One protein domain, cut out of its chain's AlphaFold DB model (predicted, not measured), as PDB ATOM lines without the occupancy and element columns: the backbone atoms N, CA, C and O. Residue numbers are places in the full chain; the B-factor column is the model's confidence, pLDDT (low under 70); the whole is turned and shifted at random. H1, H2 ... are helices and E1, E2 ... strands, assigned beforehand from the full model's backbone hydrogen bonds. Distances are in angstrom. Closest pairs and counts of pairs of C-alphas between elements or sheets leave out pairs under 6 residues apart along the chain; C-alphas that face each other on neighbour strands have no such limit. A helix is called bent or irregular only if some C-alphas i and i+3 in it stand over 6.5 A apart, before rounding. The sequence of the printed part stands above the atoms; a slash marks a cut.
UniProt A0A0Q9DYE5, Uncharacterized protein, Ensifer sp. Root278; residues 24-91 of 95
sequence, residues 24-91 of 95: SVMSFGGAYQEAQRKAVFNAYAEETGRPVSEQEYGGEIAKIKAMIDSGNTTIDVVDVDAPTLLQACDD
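Overview. This is residues 24 to 91 of the 95 residues of an uncharacterized protein of Ensifer sp. Root278 (UniProt A0A0Q9DYE5). Two short parallel strands, E1 and E2, lie side by side in the middle, with a long kinked helix, H1, at one end of the longest axis and two shorter helices, H2 and H3, loosely placed at the other. The unnamed stretch 70 to 81 returns from H2 to the strands, where residues 77 to 78 pair in parallel with 25 to 26 of E1, and goes on to H3. The 68 printed residues run E1, H1, E2, H2, H3, mostly helix. The whole is only just compact, close to loose, with a radius of gyration of the C-alphas of 13.0 A and spans of 36 by 25 by 18 A.

Along the chain. Find C-alpha 24 at (-41.286, -31.631, 43.763), where E1, residues 24 to 27, begins. E2 is residues 52 to 56, 13.1 A long. Look for H1 at residues 30 to 48, 24.8 A long; it has a kink of 40 degrees near residue 37 and is irregular, with C-alphas 39 and 42 7.2 A apart. H2 is residues 61 to 69, 12.0 A; H3, residues 82 to 90, 12.5 A, ends at C-alpha 90, (-57.662, -14.193, 35.767).

Arrangement. Start at E1 and E2, parallel at 36 degrees: N 25 and O 53 are 2.8 A apart, within hydrogen-bond range. E1, H1, E2 form a strand-helix-strand unit, parallel neighbours with a helix between, its crossover right-handed. The closest C-alphas of H1 and E2, Phe 41 and Val 52, are 6.3 A apart. H2 and H3 are close but not clearly touching; their closest C-alphas, Ile 61 and Thr 84, are 7.0 A apart. They run the same way at a steep tilt of 42 degrees. H1 is apart from both. Every O i to N i+4 pair is within hydrogen-bond range in H2 and H3, and 12 of 15 in H1.

Size, cuts and confidence. The farthest C-alphas, of Glu 46 and Asp 90, are 36.9 A apart. The printed part has no cut; the link from H2 to H3, 12 residues, is long. No printed residue is under pLDDT 70.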
ATOM      1  N   SER A  24     -41.528 -32.027  45.152       97.56
ATOM      2  CA  SER A  24     -41.286 -31.631  43.763       97.56
ATOM      3  C   SER A  24     -41.561 -30.135  43.575       97.56
ATOM      4  O   SER A  24     -42.694 -29.684  43.746       97.56
ATOM      5  N   VAL A  25     -40.532 -29.359  43.236       97.88
ATOM      6  CA  VAL A  25     -40.572 -27.894  43.121       97.88
ATOM      7  C   VAL A  25     -40.217 -27.467  41.698       97.88
ATOM      8  O   VAL A  25     -39.224 -27.931  41.140       97.88
ATOM      9  N   MET A  26     -40.994 -26.554  41.114       97.06
ATOM     10  CA  MET A  26     -40.678 -25.917  39.832       97.06
ATOM     11  C   MET A  26     -40.340 -24.434  40.020       97.06
ATOM     12  O   MET A  26     -41.127 -23.709  40.625       97.06
ATOM     13  N   SER A  27     -39.204 -23.978  39.488       97.31
ATOM     14  CA  SER A  27     -38.790 -22.563  39.498       97.31
ATOM     15  C   SER A  27     -38.021 -22.195  38.213       97.31
ATOM     16  O   SER A  27     -38.024 -22.947  37.242       97.31
ATOM     17  N   PHE A  28     -37.398 -21.019  38.154       96.62
ATOM     18  CA  PHE A  28     -36.817 -20.426  36.942       96.62
ATOM     19  C   PHE A  28     -35.392 -20.893  36.605       96.62
ATOM     20  O   PHE A  28     -34.783 -20.394  35.658       96.62
ATOM     21  N   GLY A  29     -34.835 -21.831  37.371       96.56
ATOM     22  CA  GLY A  29     -33.518 -22.390  37.099       96.56
ATOM     23  C   GLY A  29     -32.330 -21.457  37.328       96.56
ATOM     24  O   GLY A  29     -32.415 -20.379  37.934       96.56
ATOM     25  N   GLY A  30     -31.173 -21.915  36.851       96.81
ATOM     26  CA  GLY A  30     -29.927 -21.149  36.836       96.81
ATOM     27  C   GLY A  30     -29.516 -20.583  38.204       96.81
ATOM     28  O   GLY A  30     -29.675 -21.212  39.250       96.81
ATOM     29  N   ALA A  31     -28.958 -19.369  38.201       98.12
ATOM     30  CA  ALA A  31     -28.444 -18.732  39.418       98.12
ATOM     31  C   ALA A  31     -29.538 -18.419  40.454       98.12
ATOM     32  O   ALA A  31     -29.256 -18.381  41.651       98.12
ATOM     33  N   TYR A  32     -30.773 -18.192  40.003       97.19
ATOM     34  CA  TYR A  32     -31.888 -17.888  40.892       97.19
ATOM     35  C   TYR A  32     -32.314 -19.121  41.691       97.19
ATOM     36  O   TYR A  32     -32.401 -19.069  42.918       97.19
ATOM     37  N   GLN A  33     -32.485 -20.257  41.019       98.19
ATOM     38  CA  GLN A  33     -32.825 -21.505  41.693       98.19
ATOM     39  C   GLN A  33     -31.663 -22.036  42.544       98.19
ATOM     40  O   GLN A  33     -31.875 -22.594  43.617       98.19
ATOM     41  N   GLU A  34     -30.417 -21.773  42.148       98.38
ATOM     42  CA  GLU A  34     -29.256 -22.039  42.999       98.38
ATOM     43  C   GLU A  34     -29.267 -21.205  44.295       98.38
ATOM     44  O   GLU A  34     -28.855 -21.688  45.355       98.38
ATOM     45  N   ALA A  35     -29.759 -19.964  44.248       98.44
ATOM     46  CA  ALA A  35     -29.960 -19.165  45.454       98.44
ATOM     47  C   ALA A  35     -31.060 -19.763  46.348       98.44
ATOM     48  O   ALA A  35     -30.863 -19.866  47.560       98.44
ATOM     49  N   GLN A  36     -32.169 -20.230  45.767       98.50
ATOM     50  CA  GLN A  36     -33.235 -20.917  46.509       98.50
ATOM     51  C   GLN A  36     -32.760 -22.229  47.135       98.50
ATOM     52  O   GLN A  36     -33.089 -22.507  48.286       98.50
ATOM     53  N   ARG A  37     -31.912 -22.998  46.442       98.31
ATOM     54  CA  ARG A  37     -31.302 -24.217  46.990       98.31
ATOM     55  C   ARG A  37     -30.555 -23.933  48.290       98.31
ATOM     56  O   ARG A  37     -30.756 -24.620  49.288       98.31
ATOM     57  N   LYS A  38     -29.728 -22.884  48.281       98.31
ATOM     58  CA  LYS A  38     -28.920 -22.460  49.434       98.31
ATOM     59  C   LYS A  38     -29.748 -21.847  50.557       98.31
ATOM     60  O   LYS A  38     -29.392 -22.021  51.716       98.31
ATOM     61  N   ALA A  39     -30.799 -21.104  50.219       98.12
ATOM     62  CA  ALA A  39     -31.584 -20.351  51.191       98.12
ATOM     63  C   ALA A  39     -32.770 -21.136  51.773       98.12
ATOM     64  O   ALA A  39     -33.188 -20.843  52.888       98.12
ATOM     65  N   VAL A  40     -33.326 -22.091  51.020       98.12
ATOM     66  CA  VAL A  40     -34.611 -22.736  51.327       98.12
ATOM     67  C   VAL A  40     -34.528 -24.254  51.191       98.12
ATOM     68  O   VAL A  40     -34.775 -24.954  52.168       98.12
ATOM     69  N   PHE A  41     -34.183 -24.791  50.013       98.25
ATOM     70  CA  PHE A  41     -34.385 -26.226  49.742       98.25
ATOM     71  C   PHE A  41     -33.512 -27.130  50.613       98.25
ATOM     72  O   PHE A  41     -34.004 -28.131  51.130       98.25
ATOM     73  N   ASN A  42     -32.243 -26.765  50.817       97.75
ATOM     74  CA  ASN A  42     -31.344 -27.544  51.667       97.75
ATOM     75  C   ASN A  42     -31.807 -27.532  53.128       97.75
ATOM     76  O   ASN A  42     -31.890 -28.592  53.737       97.75
ATOM     77  N   ALA A  43     -32.172 -26.361  53.660       98.00
ATOM     78  CA  ALA A  43     -32.676 -26.241  55.027       98.00
ATOM     79  C   ALA A  43     -33.973 -27.045  55.217       98.00
ATOM     80  O   ALA A  43     -34.089 -27.813  56.166       98.00
ATOM     81  N   TYR A  44     -34.908 -26.955  54.264       97.94
ATOM     82  CA  TYR A  44     -36.126 -27.768  54.269       97.94
ATOM     83  C   TYR A  44     -35.807 -29.269  54.299       97.94
ATOM     84  O   TYR A  44     -36.374 -30.004  55.109       97.94
ATOM     85  N   ALA A  45     -34.895 -29.737  53.443       97.44
ATOM     86  CA  ALA A  45     -34.521 -31.148  53.394       97.44
ATOM     87  C   ALA A  45     -33.824 -31.621  54.681       97.44
ATOM     88  O   ALA A  45     -34.098 -32.727  55.147       97.44
ATOM     89  N   GLU A  46     -32.964 -30.789  55.273       97.31
ATOM     90  CA  GLU A  46     -32.284 -31.073  56.543       97.31
ATOM     91  C   GLU A  46     -33.264 -31.145  57.721       97.31
ATOM     92  O   GLU A  46     -33.180 -32.065  58.534       97.31
ATOM     93  N   GLU A  47     -34.215 -30.213  57.804       97.69
ATOM     94  CA  GLU A  47     -35.181 -30.139  58.908       97.69
ATOM     95  C   GLU A  47     -36.261 -31.224  58.828       97.69
ATOM     96  O   GLU A  47     -36.716 -31.731  59.854       97.69
ATOM     97  N   THR A  48     -36.687 -31.584  57.616       96.62
ATOM     98  CA  THR A  48     -37.814 -32.510  57.409       96.62
ATOM     99  C   THR A  48     -37.381 -33.940  57.112       96.62
ATOM    100  O   THR A  48     -38.194 -34.860  57.206       96.62
ATOM    101  N   GLY A  49     -36.128 -34.147  56.697       95.75
ATOM    102  CA  GLY A  49     -35.670 -35.408  56.116       95.75
ATOM    103  C   GLY A  49     -36.293 -35.723  54.747       95.75
ATOM    104  O   GLY A  49     -36.082 -36.822  54.230       95.75
ATOM    105  N   ARG A  50     -37.061 -34.794  54.150       96.31
ATOM    106  CA  ARG A  50     -37.698 -34.953  52.836       96.31
ATOM    107  C   ARG A  50     -36.862 -34.233  51.769       96.31
ATOM    108  O   ARG A  50     -36.783 -33.007  51.800       96.31
ATOM    109  N   PRO A  51     -36.250 -34.949  50.809       96.38
ATOM    110  CA  PRO A  51     -35.446 -34.317  49.765       96.38
ATOM    111  C   PRO A  51     -36.306 -33.414  48.872       96.38
ATOM    112  O   PRO A  51     -37.517 -33.602  48.774       96.38
ATOM    113  N   VAL A  52     -35.678 -32.460  48.185       97.62
ATOM    114  CA  VAL A  52     -36.341 -31.611  47.186       97.62
ATOM    115  C   VAL A  52     -35.925 -32.078  45.791       97.62
ATOM    116  O   VAL A  52     -34.737 -32.224  45.510       97.62
ATOM    117  N   SER A  53     -36.909 -32.351  44.936       97.56
ATOM    118  CA  SER A  53     -36.724 -32.596  43.506       97.56
ATOM    119  C   SER A  53     -37.070 -31.319  42.759       97.56
ATOM    120  O   SER A  53     -38.087 -30.698  43.049       97.56
ATOM    121  N   GLU A  54     -36.241 -30.915  41.808       97.38
ATOM    122  CA  GLU A  54     -36.358 -29.606  41.176       97.38
ATOM    123  C   GLU A  54     -36.572 -29.710  39.670       97.38
ATOM    124  O   GLU A  54     -35.963 -30.539  38.992       97.38
ATOM    125  N   GLN A  55     -37.408 -28.824  39.143       95.88
ATOM    126  CA  GLN A  55     -37.666 -28.666  37.718       95.88
ATOM    127  C   GLN A  55     -37.594 -27.191  37.332       95.88
ATOM    128  O   GLN A  55     -37.929 -26.312  38.122       95.88
ATOM    129  N   GLU A  56     -37.188 -26.924  36.096       95.44
ATOM    130  CA  GLU A  56     -37.092 -25.562  35.570       95.44
ATOM    131  C   GLU A  56     -38.248 -25.255  34.597       95.44
ATOM    132  O   GLU A  56     -38.763 -26.143  33.897       95.44
ATOM    133  N   TYR A  57     -38.671 -23.991  34.546       93.44
ATOM    134  CA  TYR A  57     -39.571 -23.430  33.528       93.44
ATOM    135  C   TYR A  57     -39.355 -21.919  33.361       93.44
ATOM    136  O   TYR A  57     -38.642 -21.299  34.146       93.44
ATOM    137  N   GLY A  58     -39.955 -21.323  32.333       91.75
ATOM    138  CA  GLY A  58     -39.830 -19.902  32.012       91.75
ATOM    139  C   GLY A  58     -41.007 -19.038  32.475       91.75
ATOM    140  O   GLY A  58     -41.104 -17.898  32.032       91.75
ATOM    141  N   GLY A  59     -41.904 -19.555  33.324       89.62
ATOM    142  CA  GLY A  59     -43.146 -18.867  33.715       89.62
ATOM    143  C   GLY A  59     -44.361 -19.239  32.858       89.62
ATOM    144  O   GLY A  59     -45.407 -18.600  32.937       89.62
ATOM    145  N   GLU A  60     -44.265 -20.267  32.009       89.94
ATOM    146  CA  GLU A  60     -45.362 -20.643  31.118       89.94
ATOM    147  C   GLU A  60     -46.502 -21.335  31.884       89.94
ATOM    148  O   GLU A  60     -46.464 -22.544  32.131       89.94
ATOM    149  N   ILE A  61     -47.577 -20.598  32.183       89.19
ATOM    150  CA  ILE A  61     -48.792 -21.135  32.838       89.19
ATOM    151  C   ILE A  61     -49.381 -22.314  32.067       89.19
ATOM    152  O   ILE A  61     -49.879 -23.261  32.669       89.19
ATOM    153  N   ALA A  62     -49.256 -22.316  30.737       89.25
ATOM    154  CA  ALA A  62     -49.706 -23.419  29.893       89.25
ATOM    155  C   ALA A  62     -49.121 -24.778  30.324       89.25
ATOM    156  O   ALA A  62     -49.813 -25.790  30.246       89.25
ATOM    157  N   LYS A  63     -47.876 -24.810  30.827       90.50
ATOM    158  CA  LYS A  63     -47.245 -26.031  31.348       90.50
ATOM    159  C   LYS A  63     -47.943 -26.514  32.623       90.50
ATOM    160  O   LYS A  63     -48.194 -27.708  32.761       90.50
ATOM    161  N   ILE A  64     -48.287 -25.593  33.523       91.31
ATOM    162  CA  ILE A  64     -49.009 -25.879  34.772       91.31
ATOM    163  C   ILE A  64     -50.425 -26.362  34.454       91.31
ATOM    164  O   ILE A  64     -50.832 -27.432  34.904       91.31
ATOM    165  N   LYS A  65     -51.142 -25.627  33.599       89.50
ATOM    166  CA  LYS A  65     -52.493 -25.978  33.164       89.50
ATOM    167  C   LYS A  65     -52.545 -27.348  32.489       89.50
ATOM    168  O   LYS A  65     -53.418 -28.140  32.812       89.50
ATOM    169  N   ALA A  66     -51.581 -27.679  31.628       91.44
ATOM    170  CA  ALA A  66     -51.526 -28.993  30.987       91.44
ATOM    171  C   ALA A  66     -51.363 -30.149  31.995       91.44
ATOM    172  O   ALA A  66     -51.961 -31.212  31.814       91.44
ATOM    173  N   MET A  67     -50.580 -29.961  33.065       92.62
ATOM    174  CA  MET A  67     -50.454 -30.967  34.131       92.62
ATOM    175  C   MET A  67     -51.774 -31.174  34.880       92.62
ATOM    176  O   MET A  67     -52.138 -32.313  35.164       92.62
ATOM    177  N   ILE A  68     -52.500 -30.089  35.153       91.25
ATOM    178  CA  ILE A  68     -53.792 -30.136  35.846       91.25
ATOM    179  C   ILE A  68     -54.862 -30.769  34.953       91.25
ATOM    180  O   ILE A  68     -55.484 -31.751  35.349       91.25
ATOM    181  N   ASP A  69     -55.018 -30.277  33.722       90.75
ATOM    182  CA  ASP A  69     -56.030 -30.749  32.772       90.75
ATOM    183  C   ASP A  69     -55.839 -32.241  32.419       90.75
ATOM    184  O   ASP A  69     -56.804 -32.945  32.126       90.75
ATOM    185  N   SER A  70     -54.599 -32.747  32.459       94.62
ATOM    186  CA  SER A  70     -54.298 -34.170  32.236       94.62
ATOM    187  C   SER A  70     -54.452 -35.053  33.480       94.62
ATOM    188  O   SER A  70     -54.354 -36.276  33.362       94.62
ATOM    189  N   GLY A  71     -54.666 -34.468  34.664       93.19
ATOM    190  CA  GLY A  71     -54.686 -35.190  35.939       93.19
ATOM    191  C   GLY A  71     -53.329 -35.782  36.339       93.19
ATOM    192  O   GLY A  71     -53.275 -36.665  37.192       93.19
ATOM    193  N   ASN A  72     -52.237 -35.331  35.715       92.81
ATOM    194  CA  ASN A  72     -50.881 -35.827  35.941       92.81
ATOM    195  C   ASN A  72     -49.984 -34.707  36.487       92.81
ATOM    196  O   ASN A  72     -49.025 -34.267  35.847       92.81
ATOM    197  N   THR A  73     -50.315 -34.231  37.685       92.75
ATOM    198  CA  THR A  73     -49.522 -33.246  38.423       92.75
ATOM    199  C   THR A  73     -48.283 -33.909  39.018       92.75
ATOM    200  O   THR A  73     -48.367 -34.645  39.997       92.75
ATOM    201  N   THR A  74     -47.122 -33.646  38.421       90.94
ATOM    202  CA  THR A  74     -45.815 -34.169  38.868       90.94
ATOM    203  C   THR A  74     -45.046 -33.185  39.760       90.94
ATOM    204  O   THR A  74     -43.873 -33.403  40.076       90.94
ATOM    205  N   ILE A  75     -45.692 -32.081  40.138       94.69
ATOM    206  CA  ILE A  75     -45.132 -30.952  40.881       94.69
ATOM    207  C   ILE A  75     -46.025 -30.661  42.078       94.69
ATOM    208  O   ILE A  75     -47.242 -30.594  41.921       94.69
ATOM    209  N   ASP A  76     -45.404 -30.431  43.233       95.62
ATOM    210  CA  ASP A  76     -46.091 -30.054  44.468       95.62
ATOM    211  C   ASP A  76     -46.148 -28.529  44.637       95.62
ATOM    212  O   ASP A  76     -47.148 -27.989  45.106       95.62
ATOM    213  N   VAL A  77     -45.066 -27.825  44.280       95.75
ATOM    214  CA  VAL A  77     -44.910 -26.377  44.489       95.75
ATOM    215  C   VAL A  77     -44.364 -25.718  43.229       95.75
ATOM    216  O   VAL A  77     -43.394 -26.194  42.640       95.75
ATOM    217  N   VAL A  78     -44.954 -24.590  42.837       95.50
ATOM    218  CA  VAL A  78     -44.454 -23.754  41.742       95.50
ATOM    219  C   VAL A  78     -44.127 -22.371  42.286       95.50
ATOM    220  O   VAL A  78     -44.963 -21.731  42.920       95.50
ATOM    221  N   ASP A  79     -42.910 -21.920  42.022       95.88
ATOM    222  CA  ASP A  79     -42.491 -20.543  42.226       95.88
ATOM    223  C   ASP A  79     -42.921 -19.698  41.018       95.88
ATOM    224  O   ASP A  79     -42.534 -19.976  39.879       95.88
ATOM    225  N   VAL A  80     -43.771 -18.702  41.266       94.00
ATOM    226  CA  VAL A  80     -44.390 -17.843  40.249       94.00
ATOM    227  C   VAL A  80     -44.031 -16.388  40.514       94.00
ATOM    228  O   VAL A  80     -44.066 -15.918  41.653       94.00
ATOM    229  N   ASP A  81     -43.718 -15.645  39.457       92.25
ATOM    230  CA  ASP A  81     -43.571 -14.200  39.561       92.25
ATOM    231  C   ASP A  81     -44.949 -13.505  39.574       92.25
ATOM    232  O   ASP A  81     -45.991 -14.097  39.281       92.25
ATOM    233  N   ALA A  82     -44.966 -12.226  39.952       91.88
ATOM    234  CA  ALA A  82     -46.201 -11.455  40.074       91.88
ATOM    235  C   ALA A  82     -47.091 -11.455  38.808       91.88
ATOM    236  O   ALA A  82     -48.298 -11.654  38.960       91.88
ATOM    237  N   PRO A  83     -46.575 -11.242  37.577       88.31
ATOM    238  CA  PRO A  83     -47.422 -11.281  36.386       88.31
ATOM    239  C   PRO A  83     -47.986 -12.679  36.108       88.31
ATOM    240  O   PRO A  83     -49.165 -12.780  35.770       88.31
ATOM    241  N   THR A  84     -47.201 -13.745  36.307       88.19
ATOM    242  CA  THR A  84     -47.684 -15.129  36.162       88.19
ATOM    243  C   THR A  84     -48.800 -15.421  37.162       88.19
ATOM    244  O   THR A  84     -49.823 -15.999  36.803       88.19
ATOM    245  N   LEU A  85     -48.654 -14.972  38.411       89.44
ATOM    246  CA  LEU A  85     -49.689 -15.145  39.430       89.44
ATOM    247  C   LEU A  85     -50.990 -14.420  39.063       89.44
ATOM    248  O   LEU A  85     -52.062 -15.001  39.194       89.44
ATOM    249  N   LEU A  86     -50.905 -13.172  38.589       89.62
ATOM    250  CA  LEU A  86     -52.088 -12.414  38.172       89.62
ATOM    251  C   LEU A  86     -52.807 -13.096  37.006       89.62
ATOM    252  O   LEU A  86     -54.020 -13.264  37.065       89.62
ATOM    253  N   GLN A  87     -52.064 -13.553  35.997       87.25
ATOM    254  CA  GLN A  87     -52.655 -14.289  34.884       87.25
ATOM    255  C   GLN A  87     -53.319 -15.593  35.360       87.25
ATOM    256  O   GLN A  87     -54.428 -15.897  34.936       87.25
ATOM    257  N   ALA A  88     -52.700 -16.328  36.289       84.69
ATOM    258  CA  ALA A  88     -53.295 -17.539  36.857       84.69
ATOM    259  C   ALA A  88     -54.584 -17.264  37.659       84.69
ATOM    260  O   ALA A  88     -55.426 -18.151  37.773       84.69
ATOM    261  N   CYS A  89     -54.737 -16.066  38.233       87.19
ATOM    262  CA  CYS A  89     -55.966 -15.646  38.910       87.19
ATOM    263  C   CYS A  89     -57.077 -15.216  37.943       87.19
ATOM    264  O   CYS A  89     -58.249 -15.365  38.284       87.19
ATOM    265  N   ASP A  90     -56.714 -14.647  36.791       87.00
ATOM    266  CA  ASP A  90     -57.662 -14.193  35.767       87.00
ATOM    267  C   ASP A  90     -58.181 -15.351  34.897       87.00
ATOM    268  O   ASP A  90     -59.301 -15.284  34.379       87.00
ATOM    269  N   ASP A  91     -57.380 -16.405  34.734       79.12
ATOM    270  CA  ASP A  91     -57.774 -17.620  34.028       79.12
ATOM    271  C   ASP A  91     -58.929 -18.343  34.762       79.12
ATOM    272  O   ASP A  91     -59.096 -18.236  35.979       79.12
TER     273      ASP A  91